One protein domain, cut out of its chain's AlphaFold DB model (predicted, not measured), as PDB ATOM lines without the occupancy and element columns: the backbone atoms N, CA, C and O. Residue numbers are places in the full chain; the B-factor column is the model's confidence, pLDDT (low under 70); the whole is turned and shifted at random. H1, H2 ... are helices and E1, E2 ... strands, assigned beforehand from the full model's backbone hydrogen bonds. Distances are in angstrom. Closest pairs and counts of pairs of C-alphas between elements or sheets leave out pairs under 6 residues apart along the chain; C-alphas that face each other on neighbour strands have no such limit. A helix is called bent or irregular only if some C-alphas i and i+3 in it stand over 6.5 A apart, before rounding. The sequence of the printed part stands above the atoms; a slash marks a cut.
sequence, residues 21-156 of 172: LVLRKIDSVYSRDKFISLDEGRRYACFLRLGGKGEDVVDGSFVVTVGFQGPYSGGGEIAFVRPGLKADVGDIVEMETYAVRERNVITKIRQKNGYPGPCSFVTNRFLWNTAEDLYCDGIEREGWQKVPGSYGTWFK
ATOM      1  N   LEU A  21     147.153 136.269 182.418       92.06
ATOM      2  CA  LEU A  21     146.619 137.087 181.337       92.06
ATOM      3  C   LEU A  21     145.095 137.053 181.387       92.06
ATOM      4  O   LEU A  21     144.507 135.996 181.602       92.06
ATOM      5  N   VAL A  22     144.451 138.182 181.126       89.62
ATOM      6  CA  VAL A  22     143.003 138.295 180.949       89.62
ATOM      7  C   VAL A  22     142.693 139.009 179.643       89.62
ATOM      8  O   VAL A  22     143.431 139.906 179.233       89.62
ATOM      9  N   LEU A  23     141.595 138.629 178.992       89.69
ATOM     10  CA  LEU A  23     141.085 139.408 177.869       89.69
ATOM     11  C   LEU A  23     140.214 140.553 178.358       89.69
ATOM     12  O   LEU A  23     139.329 140.361 179.190       89.69
ATOM     13  N   ARG A  24     140.449 141.741 177.807       88.38
ATOM     14  CA  ARG A  24     139.667 142.941 178.102       88.38
ATOM     15  C   ARG A  24     139.386 143.737 176.840       88.38
ATOM     16  O   ARG A  24     140.075 143.586 175.833       88.38
ATOM     17  N   LYS A  25     138.396 144.621 176.933       88.75
ATOM     18  CA  LYS A  25     138.153 145.683 175.956       88.75
ATOM     19  C   LYS A  25     138.681 147.000 176.507       88.75
ATOM     20  O   LYS A  25     138.502 147.282 177.694       88.75
ATOM     21  N   ILE A  26     139.306 147.808 175.659       91.69
ATOM     22  CA  ILE A  26     139.658 149.182 176.015       91.69
ATOM     23  C   ILE A  26     138.400 150.039 175.975       91.69
ATOM     24  O   ILE A  26     137.739 150.139 174.944       91.69
ATOM     25  N   ASP A  27     138.091 150.667 177.101       90.50
ATOM     26  CA  ASP A  27     136.973 151.597 177.235       90.50
ATOM     27  C   ASP A  27     137.429 153.046 177.040       90.50
ATOM     28  O   ASP A  27     136.814 153.813 176.307       90.50
ATOM     29  N   SER A  28     138.560 153.405 177.648       92.75
ATOM     30  CA  SER A  28     139.085 154.767 177.613       92.75
ATOM     31  C   SER A  28     140.606 154.769 177.508       92.75
ATOM     32  O   SER A  28     141.279 153.903 178.064       92.75
ATOM     33  N   VAL A  29     141.155 155.786 176.848       95.56
ATOM     34  CA  VAL A  29     142.600 156.035 176.744       95.56
ATOM     35  C   VAL A  29     142.913 157.357 177.443       95.56
ATOM     36  O   VAL A  29     142.206 158.348 177.245       95.56
ATOM     37  N   TYR A  30     143.938 157.385 178.293       95.31
ATOM     38  CA  TYR A  30     144.343 158.597 178.998       95.31
ATOM     39  C   TYR A  30     145.453 159.345 178.258       95.31
ATOM     40  O   TYR A  30     146.434 158.755 177.809       95.31
ATOM     41  N   SER A  31     145.322 160.670 178.199       96.31
ATOM     42  CA  SER A  31     146.465 161.565 177.998       96.31
ATOM     43  C   SER A  31     147.362 161.556 179.242       96.31
ATOM     44  O   SER A  31     146.868 161.314 180.352       96.31
ATOM     45  N   ARG A  32     148.630 161.937 179.087       95.00
ATOM     46  CA  ARG A  32     149.603 162.100 180.173       95.00
ATOM     47  C   ARG A  32     149.048 162.953 181.314       95.00
ATOM     48  O   ARG A  32     149.016 162.493 182.454       95.00
ATOM     49  N   ASP A  33     148.561 164.153 181.011       96.50
ATOM     50  CA  ASP A  33     148.104 165.111 182.030       96.50
ATOM     51  C   ASP A  33     146.907 164.575 182.816       96.50
ATOM     52  O   ASP A  33     146.886 164.604 184.048       96.50
ATOM     53  N   LYS A  34     145.943 163.988 182.098       94.62
ATOM     54  CA  LYS A  34     144.812 163.289 182.709       94.62
ATOM     55  C   LYS A  34     145.293 162.211 183.673       94.62
ATOM     56  O   LYS A  34     144.892 162.266 184.827       94.62
ATOM     57  N   PHE A  35     146.176 161.299 183.258       93.25
ATOM     58  CA  PHE A  35     146.686 160.254 184.152       93.25
ATOM     59  C   PHE A  35     147.427 160.815 185.376       93.25
ATOM     60  O   PHE A  35     147.196 160.350 186.491       93.25
ATOM     61  N   ILE A  36     148.268 161.838 185.192       94.31
ATOM     62  CA  ILE A  36     149.004 162.490 186.286       94.31
ATOM     63  C   ILE A  36     148.050 163.136 187.296       94.31
ATOM     64  O   ILE A  36     148.330 163.120 188.489       94.31
ATOM     65  N   SER A  37     146.917 163.671 186.840       93.75
ATOM     66  CA  SER A  37     145.909 164.299 187.703       93.75
ATOM     67  C   SER A  37     144.965 163.313 188.412       93.75
ATOM     68  O   SER A  37     144.275 163.707 189.353       93.75
ATOM     69  N   LEU A  38     144.925 162.035 188.001       88.12
ATOM     70  CA  LEU A  38     143.982 161.052 188.552       88.12
ATOM     71  C   LEU A  38     144.182 160.835 190.050       88.12
ATOM     72  O   LEU A  38     145.302 160.622 190.518       88.12
ATOM     73  N   ASP A  39     143.064 160.797 190.781       88.06
ATOM     74  CA  ASP A  39     143.028 160.590 192.230       88.06
ATOM     75  C   ASP A  39     144.003 161.518 192.980       88.06
ATOM     76  O   ASP A  39     144.690 161.062 193.897       88.06
ATOM     77  N   GLU A  40     144.097 162.788 192.559       92.31
ATOM     78  CA  GLU A  40     145.031 163.794 193.102       92.31
ATOM     79  C   GLU A  40     146.510 163.384 192.943       92.31
ATOM     80  O   GLU A  40     147.356 163.640 193.797       92.31
ATOM     81  N   GLY A  41     146.833 162.685 191.852       89.19
ATOM     82  CA  GLY A  41     148.186 162.218 191.536       89.19
ATOM     83  C   GLY A  41     148.618 160.944 192.255       89.19
ATOM     84  O   GLY A  41     149.724 160.448 192.018       89.19
ATOM     85  N   ARG A  42     147.747 160.340 193.076       89.50
ATOM     86  CA  ARG A  42     148.059 159.085 193.782       89.50
ATOM     87  C   ARG A  42     148.393 157.948 192.820       89.50
ATOM     88  O   ARG A  42     149.335 157.203 193.073       89.50
ATOM     89  N   ARG A  43     147.679 157.835 191.694       87.56
ATOM     90  CA  ARG A  43     147.928 156.791 190.681       87.56
ATOM     91  C   ARG A  43     149.315 156.910 190.062       87.56
ATOM     92  O   ARG A  43     150.040 155.919 189.985       87.56
ATOM     93  N   TYR A  44     149.697 158.127 189.692       91.06
ATOM     94  CA  TYR A  44     151.016 158.418 189.147       91.06
ATOM     95  C   TYR A  44     152.128 158.154 190.173       91.06
ATOM     96  O   TYR A  44     153.097 157.463 189.866       91.06
ATOM     97  N   ALA A  45     151.953 158.596 191.422       91.88
ATOM     98  CA  ALA A  45     152.902 158.310 192.498       91.88
ATOM     99  C   ALA A  45     153.059 156.799 192.757       91.88
ATOM    100  O   ALA A  45     154.177 156.310 192.937       91.88
ATOM    101  N   CYS A  46     151.959 156.036 192.730       89.19
ATOM    102  CA  CYS A  46     151.999 154.580 192.826       89.19
ATOM    103  C   CYS A  46     152.785 153.957 191.670       89.19
ATOM    104  O   CYS A  46     153.649 153.124 191.931       89.19
ATOM    105  N   PHE A  47     152.536 154.372 190.425       89.06
ATOM    106  CA  PHE A  47     153.274 153.884 189.257       89.06
ATOM    107  C   PHE A  47     154.790 154.085 189.408       89.06
ATOM    108  O   PHE A  47     155.551 153.125 189.269       89.06
ATOM    109  N   LEU A  48     155.220 155.290 189.802       92.12
ATOM    110  CA  LEU A  48     156.635 155.583 190.053       92.12
ATOM    111  C   LEU A  48     157.214 154.705 191.173       92.12
ATOM    112  O   LEU A  48     158.275 154.104 191.019       92.12
ATOM    113  N   ARG A  49     156.491 154.565 192.294       91.38
ATOM    114  CA  ARG A  49     156.917 153.733 193.436       91.38
ATOM    115  C   ARG A  49     157.079 152.259 193.063       91.38
ATOM    116  O   ARG A  49     157.865 151.546 193.679       91.38
ATOM    117  N   LEU A  50     156.313 151.786 192.084       86.12
ATOM    118  CA  LEU A  50     156.358 150.405 191.614       86.12
ATOM    119  C   LEU A  50     157.472 150.162 190.583       86.12
ATOM    120  O   LEU A  50     157.605 149.024 190.140       86.12
ATOM    121  N   GLY A  51     158.279 151.183 190.264       89.06
ATOM    122  CA  GLY A  51     159.430 151.106 189.362       89.06
ATOM    123  C   GLY A  51     159.177 151.666 187.962       89.06
ATOM    124  O   GLY A  51     160.071 151.602 187.121       89.06
ATOM    125  N   GLY A  52     157.983 152.209 187.699       88.50
ATOM    126  CA  GLY A  52     157.695 152.916 186.456       88.50
ATOM    127  C   GLY A  52     158.479 154.224 186.359       88.50
ATOM    128  O   GLY A  52     158.786 154.849 187.377       88.50
ATOM    129  N   LYS A  53     158.799 154.666 185.141       91.81
ATOM    130  CA  LYS A  53     159.531 155.919 184.936       91.81
ATOM    131  C   LYS A  53     158.614 157.012 184.416       91.81
ATOM    132  O   LYS A  53     157.743 156.775 183.587       91.81
ATOM    133  N   GLY A  54     158.854 158.248 184.846       90.38
ATOM    134  CA  GLY A  54     158.081 159.401 184.372       90.38
ATOM    135  C   GLY A  54     158.177 159.634 182.856       90.38
ATOM    136  O   GLY A  54     157.252 160.206 182.280       90.38
ATOM    137  N   GLU A  55     159.263 159.181 182.216       92.75
ATOM    138  CA  GLU A  55     159.461 159.222 180.756       92.75
ATOM    139  C   GLU A  55     158.539 158.255 179.996       92.75
ATOM    140  O   GLU A  55     158.168 158.540 178.862       92.75
ATOM    141  N   ASP A  56     158.095 157.173 180.643       91.00
ATOM    142  CA  ASP A  56     157.182 156.188 180.054       91.00
ATOM    143  C   ASP A  56     155.720 156.675 180.043       91.00
ATOM    144  O   ASP A  56     154.858 156.069 179.405       91.00
ATOM    145  N   VAL A  57     155.414 157.762 180.763       93.00
ATOM    146  CA  VAL A  57     154.053 158.300 180.894       93.00
ATOM    147  C   VAL A  57     153.764 159.288 179.769       93.00
ATOM    148  O   VAL A  57     153.852 160.497 179.943       93.00
ATOM    149  N   VAL A  58     153.431 158.787 178.592       94.75
ATOM    150  CA  VAL A  58     153.050 159.607 177.432       94.75
ATOM    151  C   VAL A  58     151.559 159.467 177.138       94.75
ATOM    152  O   VAL A  58     150.864 158.651 177.743       94.75
ATOM    153  N   ASP A  59     151.039 160.262 176.208       95.69
ATOM    154  CA  ASP A  59     149.658 160.097 175.763       95.69
ATOM    155  C   ASP A  59     149.423 158.673 175.247       95.69
ATOM    156  O   ASP A  59     150.167 158.159 174.411       95.69
ATOM    157  N   GLY A  60     148.388 158.024 175.777       94.81
ATOM    158  CA  GLY A  60     148.056 156.643 175.452       94.81
ATOM    159  C   GLY A  60     148.843 155.580 176.214       94.81
ATOM    160  O   GLY A  60     148.577 154.396 176.019       94.81
ATOM    161  N   SER A  61     149.752 155.954 177.121       95.06
ATOM    162  CA  SER A  61     150.490 154.980 177.935       95.06
ATOM    163  C   SER A  61     149.632 154.335 179.029       95.06
ATOM    164  O   SER A  61     150.050 153.346 179.622       95.06
ATOM    165  N   PHE A  62     148.443 154.872 179.321       95.38
ATOM    166  CA  PHE A  62     147.490 154.287 180.263       95.38
ATOM    167  C   PHE A  62     146.089 154.228 179.674       95.38
ATOM    168  O   PHE A  62     145.623 155.165 179.022       95.38
ATOM    169  N   VAL A  63     145.399 153.128 179.959       95.12
ATOM    170  CA  VAL A  63     144.045 152.859 179.474       95.12
ATOM    171  C   VAL A  63     143.162 152.364 180.607       95.12
ATOM    172  O   VAL A  63     143.647 151.744 181.551       95.12
ATOM    173  N   VAL A  64     141.862 152.616 180.500       91.69
ATOM    174  CA  VAL A  64     140.843 151.917 181.281       91.69
ATOM    175  C   VAL A  64     140.371 150.737 180.457       91.69
ATOM    176  O   VAL A  64     139.942 150.884 179.311       91.69
ATOM    177  N   THR A  65     140.444 149.563 181.060       88.25
ATOM    178  CA  THR A  65     139.939 148.332 180.480       88.25
ATOM    179  C   THR A  65     138.715 147.876 181.236       88.25
ATOM    180  O   THR A  65     138.662 147.947 182.463       88.25
ATOM    181  N   VAL A  66     137.728 147.370 180.518       81.12
ATOM    182  CA  VAL A  66     136.547 146.777 181.134       81.12
ATOM    183  C   VAL A  66     136.600 145.272 180.957       81.12
ATOM    184  O   VAL A  66     136.986 144.748 179.907       81.12
ATOM    185  N   GLY A  67     136.274 144.580 182.049       71.94
ATOM    186  CA  GLY A  67     135.794 143.212 181.951       71.94
ATOM    187  C   GLY A  67     134.383 143.216 181.372       71.94
ATOM    188  O   GLY A  67     133.768 144.264 181.178       71.94
ATOM    189  N   PHE A  68     133.858 142.035 181.106       62.44
ATOM    190  CA  PHE A  68     132.566 141.900 180.456       62.44
ATOM    191  C   PHE A  68     131.457 141.888 181.495       62.44
ATOM    192  O   PHE A  68     131.120 140.864 182.087       62.44
ATOM    193  N   GLN A  69     130.931 143.079 181.761       49.59
ATOM    194  CA  GLN A  69     129.717 143.269 182.523       49.59
ATOM    195  C   GLN A  69     128.734 144.088 181.682       49.59
ATOM    196  O   GLN A  69     129.141 144.901 180.853       49.59
ATOM    197  N   GLY A  70     127.439 143.852 181.891       35.16
ATOM    198  CA  GLY A  70     126.380 144.616 181.243       35.16
ATOM    199  C   GLY A  70     126.412 146.120 181.567       35.16
ATOM    200  O   GLY A  70     127.299 146.594 182.270       35.16
ATOM    201  N   PRO A  71     125.423 146.886 181.086       30.45
ATOM    202  CA  PRO A  71     125.550 148.301 180.717       30.45
ATOM    203  C   PRO A  71     125.820 149.298 181.864       30.45
ATOM    204  O   PRO A  71     125.832 150.498 181.615       30.45
ATOM    205  N   TYR A  72     126.035 148.847 183.106       35.97
ATOM    206  CA  TYR A  72     126.041 149.714 184.291       35.97
ATOM    207  C   TYR A  72     127.068 149.421 185.381       35.97
ATOM    208  O   TYR A  72     127.024 150.057 186.433       35.97
ATOM    209  N   SER A  73     128.002 148.503 185.206       37.53
ATOM    210  CA  SER A  73     128.856 148.123 186.332       37.53
ATOM    211  C   SER A  73     130.250 148.730 186.209       37.53
ATOM    212  O   SER A  73     131.109 148.314 185.431       37.53
ATOM    213  N   GLY A  74     130.432 149.771 187.020       40.19
ATOM    214  CA  GLY A  74     131.708 150.393 187.311       40.19
ATOM    215  C   GLY A  74     132.705 149.367 187.835       40.19
ATOM    216  O   GLY A  74     132.532 148.783 188.901       40.19
ATOM    217  N   GLY A  75     133.765 149.162 187.071       57.03
ATOM    218  CA  GLY A  75     134.854 148.267 187.439       57.03
ATOM    219  C   GLY A  75     135.992 148.310 186.433       57.03
ATOM    220  O   GLY A  75     136.644 147.295 186.209       57.03
ATOM    221  N   GLY A  76     136.188 149.459 185.781       74.25
ATOM    222  CA  GLY A  76     137.303 149.656 184.871       74.25
ATOM    223  C   GLY A  76     138.629 149.459 185.606       74.25
ATOM    224  O   GLY A  76     138.837 150.014 186.685       74.25
ATOM    225  N   GLU A  77     139.525 148.665 185.036       85.00
ATOM    226  CA  GLU A  77     140.886 148.505 185.532       85.00
ATOM    227  C   GLU A  77     141.825 149.365 184.702       85.00
ATOM    228  O   GLU A  77     141.851 149.270 183.474       85.00
ATOM    229  N   ILE A  78     142.600 150.205 185.385       89.31
ATOM    230  CA  ILE A  78     143.652 150.981 184.740       89.31
ATOM    231  C   ILE A  78     144.825 150.045 184.461       89.31
ATOM    232  O   ILE A  78     145.265 149.329 185.360       89.31
ATOM    233  N   ALA A  79     145.338 150.076 183.237       93.12
ATOM    234  CA  ALA A  79     146.509 149.315 182.834       93.12
ATOM    235  C   ALA A  79     147.511 150.203 182.097       93.12
ATOM    236  O   ALA A  79     147.129 151.112 181.356       93.12
ATOM    237  N   PHE A  80     148.794 149.917 182.298       94.88
ATOM    238  CA  PHE A  80     149.883 150.514 181.538       94.88
ATOM    239  C   PHE A  80     150.001 149.835 180.170       94.88
ATOM    240  O   PHE A  80     149.990 148.611 180.071       94.88
ATOM    241  N   VAL A  81     150.135 150.614 179.103       95.94
ATOM    242  CA  VAL A  81     150.369 150.113 177.749       95.94
ATOM    243  C   VAL A  81     151.869 150.030 177.520       95.94
ATOM    244  O   VAL A  81     152.568 151.039 177.577       95.94
ATOM    245  N   ARG A  82     152.379 148.819 177.260       89.38
ATOM    246  CA  ARG A  82     153.811 148.616 177.015       89.38
ATOM    247  C   ARG A  82     154.294 149.493 175.842       89.38
ATOM    248  O   ARG A  82     153.598 149.558 174.824       89.38
ATOM    249  N   PRO A  83     155.499 150.095 175.925       87.38
ATOM    250  CA  PRO A  83     156.083 150.833 174.811       87.38
ATOM    251  C   PRO A  83     156.084 150.024 173.507       87.38
ATOM    252  O   PRO A  83     156.351 148.821 173.509       87.38
ATOM    253  N   GLY A  84     155.772 150.686 172.393       88.38
ATOM    254  CA  GLY A  84     155.645 150.059 171.071       88.38
ATOM    255  C   GLY A  84     154.244 149.528 170.748       88.38
ATOM    256  O   GLY A  84     153.963 149.245 169.585       88.38
ATOM    257  N   LEU A  85     153.341 149.450 171.731       93.75
ATOM    258  CA  LEU A  85     151.921 149.216 171.489       93.75
ATOM    259  C   LEU A  85     151.188 150.554 171.398       93.75
ATOM    260  O   LEU A  85     151.363 151.432 172.238       93.75
ATOM    261  N   LYS A  86     150.331 150.693 170.389       93.69
ATOM    262  CA  LYS A  86     149.418 151.828 170.263       93.69
ATOM    263  C   LYS A  86     148.008 151.306 170.431       93.69
ATOM    264  O   LYS A  86     147.552 150.578 169.556       93.69
ATOM    265  N   ALA A  87     147.369 151.609 171.552       94.12
ATOM    266  CA  ALA A  87     146.081 151.044 171.922       94.12
ATOM    267  C   ALA A  87     144.963 152.080 171.745       94.12
ATOM    268  O   ALA A  87     145.141 153.240 172.110       94.12
ATOM    269  N   ASP A  88     143.832 151.658 171.187       95.25
ATOM    270  CA  ASP A  88     142.698 152.520 170.862       95.25
ATOM    271  C   ASP A  88     141.420 152.025 171.555       95.25
ATOM    272  O   ASP A  88     141.288 150.853 171.917       95.25
ATOM    273  N   VAL A  89     140.452 152.927 171.742       93.25
ATOM    274  CA  VAL A  89     139.144 152.574 172.314       93.25
ATOM    275  C   VAL A  89     138.473 151.488 171.471       93.25
ATOM    276  O   VAL A  89     138.375 151.594 170.246       93.25
ATOM    277  N   GLY A  90     137.979 150.452 172.146       89.88
ATOM    278  CA  GLY A  90     137.332 149.287 171.551       89.88
ATOM    279  C   GLY A  90     138.278 148.146 171.176       89.88
ATOM    280  O   GLY A  90     137.785 147.070 170.845       89.88
ATOM    281  N   ASP A  91     139.600 148.340 171.247       93.62
ATOM    282  CA  ASP A  91     140.554 147.252 171.029       93.62
ATOM    283  C   ASP A  91     140.341 146.129 172.050       93.62
ATOM    284  O   ASP A  91     140.047 146.370 173.227       93.62
ATOM    285  N   ILE A  92     140.544 144.891 171.600       92.19
ATOM    286  CA  ILE A  92     140.575 143.706 172.457       92.19
ATOM    287  C   ILE A  92     142.034 143.394 172.758       92.19
ATOM    288  O   ILE A  92     142.853 143.206 171.852       92.19
ATOM    289  N   VAL A  93     142.354 143.324 174.044       93.62
ATOM    290  CA  VAL A  93     143.726 143.253 174.539       93.62
ATOM    291  C   VAL A  93     143.930 142.089 175.492       93.62
ATOM    292  O   VAL A  93     143.015 141.673 176.203       93.62
ATOM    293  N   GLU A  94     145.161 141.590 175.511       93.94
ATOM    294  CA  GLU A  94     145.672 140.715 176.558       93.94
ATOM    295  C   GLU A  94     146.302 141.611 177.631       93.94
ATOM    296  O   GLU A  94     147.215 142.397 177.354       93.94
ATOM    297  N   MET A  95     145.770 141.527 178.847       92.81
ATOM    298  CA  MET A  95     146.244 142.271 180.007       92.81
ATOM    299  C   MET A  95     146.819 141.301 181.028       92.81
ATOM    300  O   MET A  95     146.133 140.380 181.458       92.81
ATOM    301  N   GLU A  96     148.059 141.518 181.442       92.38
ATOM    302  CA  GLU A  96     148.642 140.820 182.580       92.38
ATOM    303  C   GLU A  96     148.176 141.485 183.877       92.38
ATOM    304  O   GLU A  96     148.327 142.699 184.053       92.38
ATOM    305  N   THR A  97     147.570 140.698 184.765       86.50
ATOM    306  CA  THR A  97     146.995 141.182 186.024       86.50
ATOM    307  C   THR A  97     147.932 140.938 187.186       86.50
ATOM    308  O   THR A  97     148.490 139.851 187.301       86.50
ATOM    309  N   TYR A  98     148.024 141.882 188.115       82.12
ATOM    310  CA  TYR A  98     148.794 141.709 189.344       82.12
ATOM    311  C   TYR A  98     147.944 141.971 190.583       82.12
ATOM    312  O   TYR A  98     146.955 142.699 190.540       82.12
ATOM    313  N   ALA A  99     148.371 141.425 191.728       73.50
ATOM    314  CA  ALA A  99     147.737 141.712 193.019       73.50
ATOM    315  C   ALA A  99     147.687 143.225 193.327       73.50
ATOM    316  O   ALA A  99     146.741 143.713 193.941       73.50
ATOM    317  N   VAL A 100     148.699 143.969 192.867       76.75
ATOM    318  CA  VAL A 100     148.723 145.436 192.877       76.75
ATOM    319  C   VAL A 100     148.235 145.926 191.516       76.75
ATOM    320  O   VAL A 100     148.973 145.837 190.537       76.75
ATOM    321  N   ARG A 101     147.001 146.436 191.449       70.38
ATOM    322  CA  ARG A 101     146.310 146.775 190.188       70.38
ATOM    323  C   ARG A 101     147.038 147.829 189.356       70.38
ATOM    324  O   ARG A 101     146.979 147.795 188.137       70.38
ATOM    325  N   GLU A 102     147.779 148.731 189.993       76.56
ATOM    326  CA  GLU A 102     148.603 149.743 189.321       76.56
ATOM    327  C   GLU A 102     149.787 149.140 188.544       76.56
ATOM    328  O   GLU A 102     150.480 149.864 187.834       76.56
ATOM    329  N   ARG A 103     150.028 147.827 188.672       81.50
ATOM    330  CA  ARG A 103     150.989 147.078 187.856       81.50
ATOM    331  C   ARG A 103     150.359 146.374 186.664       81.50
ATOM    332  O   ARG A 103     151.101 145.738 185.932       81.50
ATOM    333  N   ASN A 104     149.044 146.429 186.471       89.88
ATOM    334  CA  ASN A 104     148.422 145.785 185.319       89.88
ATOM    335  C   ASN A 104     149.032 146.326 184.018       89.88
ATOM    336  O   ASN A 104     149.186 147.541 183.860       89.88
ATOM    337  N   VAL A 105     149.369 145.433 183.085       93.81
ATOM    338  CA  VAL A 105     150.043 145.801 181.832       93.81
ATOM    339  C   VAL A 105     149.306 145.216 180.640       93.81
ATOM    340  O   VAL A 105     149.014 144.025 180.608       93.81
ATOM    341  N   ILE A 106     149.063 146.031 179.618       95.81
ATOM    342  CA  ILE A 106     148.678 145.547 178.295       95.81
ATOM    343  C   ILE A 106     149.909 144.953 177.625       95.81
ATOM    344  O   ILE A 106     150.867 145.663 177.305       95.81
ATOM    345  N   THR A 107     149.883 143.643 177.414       94.56
ATOM    346  CA  THR A 107     151.003 142.899 176.834       94.56
ATOM    347  C   THR A 107     150.854 142.722 175.331       94.56
ATOM    348  O   THR A 107     151.863 142.617 174.632       94.56
ATOM    349  N   LYS A 108     149.615 142.721 174.821       95.00
ATOM    350  CA  LYS A 108     149.323 142.528 173.399       95.00
ATOM    351  C   LYS A 108     147.956 143.085 173.013       95.00
ATOM    352  O   LYS A 108     146.980 142.942 173.745       95.00
ATOM    353  N   ILE A 109     147.874 143.644 171.806       94.50
ATOM    354  CA  ILE A 109     146.603 143.932 171.135       94.50
ATOM    355  C   ILE A 109     146.231 142.693 170.327       94.50
ATOM    356  O   ILE A 109     146.925 142.340 169.373       94.50
ATOM    357  N   ARG A 110     145.171 141.997 170.738       92.56
ATOM    358  CA  ARG A 110     144.691 140.789 170.055       92.56
ATOM    359  C   ARG A 110     143.870 141.148 168.821       92.56
ATOM    360  O   ARG A 110     144.006 140.480 167.801       92.56
ATOM    361  N   GLN A 111     143.051 142.192 168.905       93.25
ATOM    362  CA  GLN A 111     142.239 142.663 167.788       93.25
ATOM    363  C   GLN A 111     142.018 144.168 167.880       93.25
ATOM    364  O   GLN A 111     141.700 144.691 168.948       93.25
ATOM    365  N   LYS A 112     142.170 144.847 166.741       94.00
ATOM    366  CA  LYS A 112     141.893 146.275 166.607       94.00
ATOM    367  C   LYS A 112     140.403 146.539 166.435       94.00
ATOM    368  O   LYS A 112     139.725 145.810 165.709       94.00
ATOM    369  N   ASN A 113     139.909 147.600 167.064       89.88
ATOM    370  CA  ASN A 113     138.535 148.047 166.869       89.88
ATOM    371  C   ASN A 113     138.261 148.357 165.386       89.88
ATOM    372  O   ASN A 113     139.078 148.986 164.719       89.88
ATOM    373  N   GLY A 114     137.112 147.919 164.872       82.81
ATOM    374  CA  GLY A 114     136.709 148.140 163.477       82.81
ATOM    375  C   GLY A 114     137.389 147.234 162.444       82.81
ATOM    376  O   GLY A 114     137.071 147.341 161.262       82.81
ATOM    377  N   TYR A 115     138.272 146.321 162.861       83.12
ATOM    378  CA  TYR A 115     138.887 145.337 161.970       83.12
ATOM    379  C   TYR A 115     138.270 143.950 162.181       83.12
ATOM    380  O   TYR A 115     138.036 143.556 163.329       83.12
ATOM    381  N   PRO A 116     138.028 143.181 161.100       82.12
ATOM    382  CA  PRO A 116     137.628 141.787 161.217       82.12
ATOM    383  C   PRO A 116     138.668 140.996 162.011       82.12
ATOM    384  O   PRO A 116     139.873 141.168 161.820       82.12
ATOM    385  N   GLY A 117     138.208 140.101 162.877       83.44
ATOM    386  CA  GLY A 117     139.095 139.242 163.643       83.44
ATOM    387  C   GLY A 117     138.350 138.107 164.338       83.44
ATOM    388  O   GLY A 117     137.123 138.033 164.257       83.44
ATOM    389  N   PRO A 118     139.094 137.202 164.993       86.06
ATOM    390  CA  PRO A 118     138.537 135.993 165.592       86.06
ATOM    391  C   PRO A 118     137.693 136.289 166.831       86.06
ATOM    392  O   PRO A 118     137.038 135.387 167.343       86.06
ATOM    393  N   CYS A 119     137.747 137.516 167.351       85.44
ATOM    394  CA  CYS A 119     137.050 137.904 168.555       85.44
ATOM    395  C   CYS A 119     135.818 138.755 168.247       85.44
ATOM    396  O   CYS A 119     135.877 139.735 167.500       85.44
ATOM    397  N   SER A 120     134.698 138.404 168.866       77.75
ATOM    398  CA  SER A 120     133.432 139.115 168.737       77.75
ATOM    399  C   SER A 120     132.708 139.195 170.075       77.75
ATOM    400  O   SER A 120     132.835 138.324 170.938       77.75
ATOM    401  N   PHE A 121     131.948 140.271 170.243       72.94
ATOM    402  CA  PHE A 121     131.043 140.430 171.370       72.94
ATOM    403  C   PHE A 121     129.703 139.802 171.023       72.94
ATOM    404  O   PHE A 121     129.064 140.181 170.041       72.94
ATOM    405  N   VAL A 122     129.278 138.841 171.837       69.19
ATOM    406  CA  VAL A 122     127.970 138.209 171.716       69.19
ATOM    407  C   VAL A 122     127.075 138.793 172.797       69.19
ATOM    408  O   VAL A 122     127.202 138.474 173.978       69.19
ATOM    409  N   THR A 123     126.165 139.681 172.401       66.38
ATOM    410  CA  THR A 123     125.169 140.241 173.319       66.38
ATOM    411  C   THR A 123     124.133 139.173 173.659       66.38
ATOM    412  O   THR A 123     123.391 138.714 172.786       66.38
ATOM    413  N   ASN A 124     124.037 138.791 174.932       57.69
ATOM    414  CA  ASN A 124     122.994 137.871 175.363       57.69
ATOM    415  C   ASN A 124     121.676 138.632 175.587       57.69
ATOM    416  O   ASN A 124     121.541 139.402 176.534       57.69
ATOM    417  N   ARG A 125     120.692 138.412 174.706       54.91
ATOM    418  CA  ARG A 125     119.387 139.103 174.728       54.91
ATOM    419  C   ARG A 125     118.437 138.645 175.847       54.91
ATOM    420  O   ARG A 125     117.385 139.253 176.006       54.91
ATOM    421  N   PHE A 126     118.763 137.589 176.598       54.06
ATOM    422  CA  PHE A 126     117.884 137.055 177.653       54.06
ATOM    423  C   PHE A 126     118.009 137.775 179.001       54.06
ATOM    424  O   PHE A 126     117.169 137.586 179.880       54.06
ATOM    425  N   LEU A 127     119.039 138.600 179.180       50.84
ATOM    426  CA  LEU A 127     119.221 139.399 180.381       50.84
ATOM    427  C   LEU A 127     118.773 140.832 180.075       50.84
ATOM    428  O   LEU A 127     119.223 141.440 179.110       50.84
ATOM    429  N   TRP A 128     117.912 141.395 180.925       45.62
ATOM    430  CA  TRP A 128     117.505 142.812 180.888       45.62
ATOM    431  C   TRP A 128     118.703 143.777 181.026       45.62
ATOM    432  O   TRP A 128     118.581 144.972 180.777       45.62
ATOM    433  N   ASN A 129     119.870 143.231 181.378       49.84
ATOM    434  CA  ASN A 129     121.185 143.838 181.274       49.84
ATOM    435  C   ASN A 129     121.886 143.250 180.044       49.84
ATOM    436  O   ASN A 129     122.117 142.043 180.011       49.84
ATOM    437  N   THR A 130     122.261 144.077 179.067       53.91
ATOM    438  CA  THR A 130     123.067 143.683 177.898       53.91
ATOM    439  C   THR A 130     124.462 143.218 178.324       53.91
ATOM    440  O   THR A 130     125.431 143.960 178.206       53.91
ATOM    441  N   ALA A 131     124.577 142.011 178.873       54.88
ATOM    442  CA  ALA A 131     125.856 141.367 179.111       54.88
ATOM    443  C   ALA A 131     126.444 140.978 177.747       54.88
ATOM    444  O   ALA A 131     125.847 140.199 176.997       54.88
ATOM    445  N   GLU A 132     127.576 141.586 177.401       66.06
ATOM    446  CA  GLU A 132     128.344 141.245 176.209       66.06
ATOM    447  C   GLU A 132     129.372 140.187 176.584       66.06
ATOM    448  O   GLU A 132     130.346 140.500 177.251       66.06
ATOM    449  N   ASP A 133     129.186 138.945 176.151       71.44
ATOM    450  CA  ASP A 133     130.211 137.923 176.330       71.44
ATOM    451  C   ASP A 133     131.264 138.069 175.229       71.44
ATOM    452  O   ASP A 133     130.938 138.070 174.039       71.44
ATOM    453  N   LEU A 134     132.542 138.152 175.606       78.25
ATOM    454  CA  LEU A 134     133.620 138.051 174.630       78.25
ATOM    455  C   LEU A 134     133.771 136.598 174.185       78.25
ATOM    456  O   LEU A 134     134.075 135.715 174.989       78.25
ATOM    457  N   TYR A 135     133.622 136.364 172.892       79.69
ATOM    458  CA  TYR A 135     133.964 135.112 172.244       79.69
ATOM    459  C   TYR A 135     135.187 135.320 171.355       79.69
ATOM    460  O   TYR A 135     135.285 136.343 170.687       79.69
ATOM    461  N   CYS A 136     136.112 134.365 171.346       85.31
ATOM    462  CA  CYS A 136     137.259 134.361 170.445       85.31
ATOM    463  C   CYS A 136     137.449 132.953 169.873       85.31
ATOM    464  O   CYS A 136     137.579 131.990 170.634       85.31
ATOM    465  N   ASP A 137     137.503 132.830 168.549       87.56
ATOM    466  CA  ASP A 137     137.679 131.546 167.871       87.56
ATOM    467  C   ASP A 137     138.971 130.844 168.306       87.56
ATOM    468  O   ASP A 137     140.060 131.416 168.284       87.56
ATOM    469  N   GLY A 138     138.856 129.568 168.688       85.62
ATOM    470  CA  GLY A 138     140.003 128.718 169.024       85.62
ATOM    471  C   GLY A 138     140.746 129.085 170.312       85.62
ATOM    472  O   GLY A 138     141.752 128.442 170.609       85.62
ATOM    473  N   ILE A 139     140.248 130.051 171.087       89.19
ATOM    474  CA  ILE A 139     140.944 130.600 172.256       89.19
ATOM    475  C   ILE A 139     141.244 129.551 173.339       89.19
ATOM    476  O   ILE A 139     142.312 129.565 173.948       89.19
ATOM    477  N   GLU A 140     140.365 128.570 173.530       88.06
ATOM    478  CA  GLU A 140     140.586 127.471 174.479       88.06
ATOM    479  C   GLU A 140     141.808 126.615 174.108       88.06
ATOM    480  O   GLU A 140     142.573 126.209 174.982       88.06
ATOM    481  N   ARG A 141     142.059 126.397 172.806       91.25
ATOM    482  CA  ARG A 141     143.229 125.633 172.325       91.25
ATOM    483  C   ARG A 141     144.546 126.350 172.603       91.25
ATOM    484  O   ARG A 141     145.586 125.706 172.688       91.25
ATOM    485  N   GLU A 142     144.506 127.667 172.775       89.50
ATOM    486  CA  GLU A 142     145.662 128.466 173.178       89.50
ATOM    487  C   GLU A 142     145.905 128.439 174.706       89.50
ATOM    488  O   GLU A 142     146.826 129.101 175.202       89.50
ATOM    489  N   GLY A 143     145.100 127.680 175.459       89.19
ATOM    490  CA  GLY A 143     145.231 127.490 176.905       89.19
ATOM    491  C   GLY A 143     144.457 128.494 177.759       89.19
ATOM    492  O   GLY A 143     144.708 128.578 178.961       89.19
ATOM    493  N   TRP A 144     143.542 129.262 177.164       90.62
ATOM    494  CA  TRP A 144     142.651 130.147 177.912       90.62
ATOM    495  C   TRP A 144     141.488 129.372 178.523       90.62
ATOM    496  O   TRP A 144     141.008 128.380 177.982       90.62
ATOM    497  N   GLN A 145     141.012 129.871 179.653       87.19
ATOM    498  CA  GLN A 145     139.913 129.325 180.427       87.19
ATOM    499  C   GLN A 145     138.887 130.434 180.648       87.19
ATOM    500  O   GLN A 145     139.252 131.579 180.922       87.19
ATOM    501  N   LYS A 146     137.599 130.116 180.523       80.31
ATOM    502  CA  LYS A 146     136.526 131.055 180.861       80.31
ATOM    503  C   LYS A 146     136.245 130.942 182.357       80.31
ATOM    504  O   LYS A 146     135.947 129.850 182.836       80.31
ATOM    505  N   VAL A 147     136.325 132.048 183.096       72.00
ATOM    506  CA  VAL A 147     135.822 132.083 184.476       72.00
ATOM    507  C   VAL A 147     134.292 132.079 184.417       72.00
ATOM    508  O   VAL A 147     133.723 133.007 183.838       72.00
ATOM    509  N   PRO A 148     133.604 131.064 184.973       60.78
ATOM    510  CA  PRO A 148     132.152 131.071 185.048       60.78
ATOM    511  C   PRO A 148     131.681 132.071 186.112       60.78
ATOM    512  O   PRO A 148     132.293 132.214 187.169       60.78
ATOM    513  N   GLY A 149     130.572 132.753 185.846       53.59
ATOM    514  CA  GLY A 149     129.960 133.710 186.766       53.59
ATOM    515  C   GLY A 149     129.160 134.768 186.017       53.59
ATOM    516  O   GLY A 149     129.126 134.766 184.788       53.59
ATOM    517  N   SER A 150     128.551 135.702 186.751       46.09
ATOM    518  CA  SER A 150     127.786 136.817 186.167       46.09
ATOM    519  C   SER A 150     128.624 137.739 185.268       46.09
ATOM    520  O   SER A 150     128.061 138.567 184.560       46.09
ATOM    521  N   TYR A 151     129.954 137.600 185.314       56.59
ATOM    522  CA  TYR A 151     130.944 138.448 184.653       56.59
ATOM    523  C   TYR A 151     132.052 137.577 184.044       56.59
ATOM    524  O   TYR A 151     133.180 137.530 184.539       56.59
ATOM    525  N   GLY A 152     131.698 136.793 183.025       64.06
ATOM    526  CA  GLY A 152     132.622 135.844 182.413       64.06
ATOM    527  C   GLY A 152     133.791 136.550 181.728       64.06
ATOM    528  O   GLY A 152     133.597 137.351 180.821       64.06
ATOM    529  N   THR A 153     135.021 136.226 182.122       75.12
ATOM    530  CA  THR A 153     136.233 136.681 181.426       75.12
ATOM    531  C   THR A 153     137.081 135.491 181.014       75.12
ATOM    532  O   THR A 153     137.138 134.479 181.717       75.12
ATOM    533  N   TRP A 154     137.765 135.622 179.880       86.44
ATOM    534  CA  TRP A 154     138.833 134.705 179.509       86.44
ATOM    535  C   TRP A 154     140.078 135.050 180.307       86.44
ATOM    536  O   TRP A 154     140.474 136.217 180.361       86.44
ATOM    537  N   PHE A 155     140.697 134.039 180.904       88.00
ATOM    538  CA  PHE A 155     142.002 134.162 181.530       88.00
ATOM    539  C   PHE A 155     142.918 133.015 181.111       88.00
ATOM    540  O   PHE A 155     142.463 131.909 180.831       88.00
ATOM    541  N   LYS A 156     144.217 133.274 181.078       90.00
ATOM    542  CA  LYS A 156     145.251 132.264 180.889       90.00
ATOM    543  C   LYS A 156     146.160 132.298 182.119       90.00
ATOM    544  O   LYS A 156     146.708 133.361 182.421       90.00
TER     545      LYS A 156
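AT A GLANCE: This is residues 21 to 156 of the 172 residues of an uncharacterized protein of Geomonas terrae (UniProt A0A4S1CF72). A small closed barrel of five strands, E1, E2, E3, E5 and E4 round the ring, has the kinked helix H1 outside it at one end of the long axis and the two-stranded hairpin of E6 and E7 toward the other end. E8 extends the barrel's sheet beside E1, and the short helix H2 is near E8. The printed part has 136 residues, in the order E1 H1 E2 E3 E4 E5 E6 E7 H2 E8. The barrel is mixed and the hairpin antiparallel; the class is mixed, helices and strands, with 67 residues, under half, in named elements. The whole is compact, with a radius of gyration of the C-alphas of 15.3 A and spans of 44 by 30 by 29 A.

IN THESE COORDINATES: Find C-alpha 21 at (146.619, 137.087, 181.337); from there E1 runs through residues 21 to 30, 21.8 A, and bends by 80 degrees at residue 27. The other ring strands are E2, residues 62 to 66, 13.3 A; E3, 77 to 81, 12.4 A; E4, 92 to 96, 13.3 A; and E5, 105 to 111, 16.4 A. E8 is residues 154 to 156, ending at C-alpha 156, (145.251, 132.264, 180.889). H1, residues 32 to 49, spans 17.3 A; it is irregular, with C-alphas 36 and 39 8.6 A apart, and has a kink of 104 degrees near residue 41. E6 is residues 119 to 123, E7 132 to 136 and H2 139 to 142.

HOW THE PARTS SIT: Begin at E1: E2 and E8 lie on one side of it, E4 on the other side. It is antiparallel to E2, with N 27 and O 64 2.9 A apart, to E4, N 22 and O 95 2.8 A, and to E8, N 156 and O 21 2.8 A. E2 and E3 form a hairpin, N 65 and O 77 2.8 A; E4 and E5 form another, N 96 and O 105 2.8 A. E3 and E5 are parallel, N 106 and O 80 2.8 A. H1 is on the barrel, outside it, over E2 and E3, and runs across the strands at 89 degrees to E2 on the local plane; its closest C-alpha pair with E2 is Phe 35 and Phe 62, 7.2 A. In H1, 8 of 14 O i to N i+4 pairs and 13 of 15 O i to N i+3 pairs are within hydrogen-bond range; H2 is too short for an i+4 pair. In the hairpin E6 and E7, N 120 and O 135 are 2.8 A apart. H1 and H2 are apart.

THE WHOLE: The C-alphas farthest apart, of Glu 55 and Phe 126, are 47.2 A apart. The printed part has no cut; the long links are H1 to E2 and H2 to E8. Look for pLDDT under 70 in residues 68 to 75, 122 to 132 and 148 to 152.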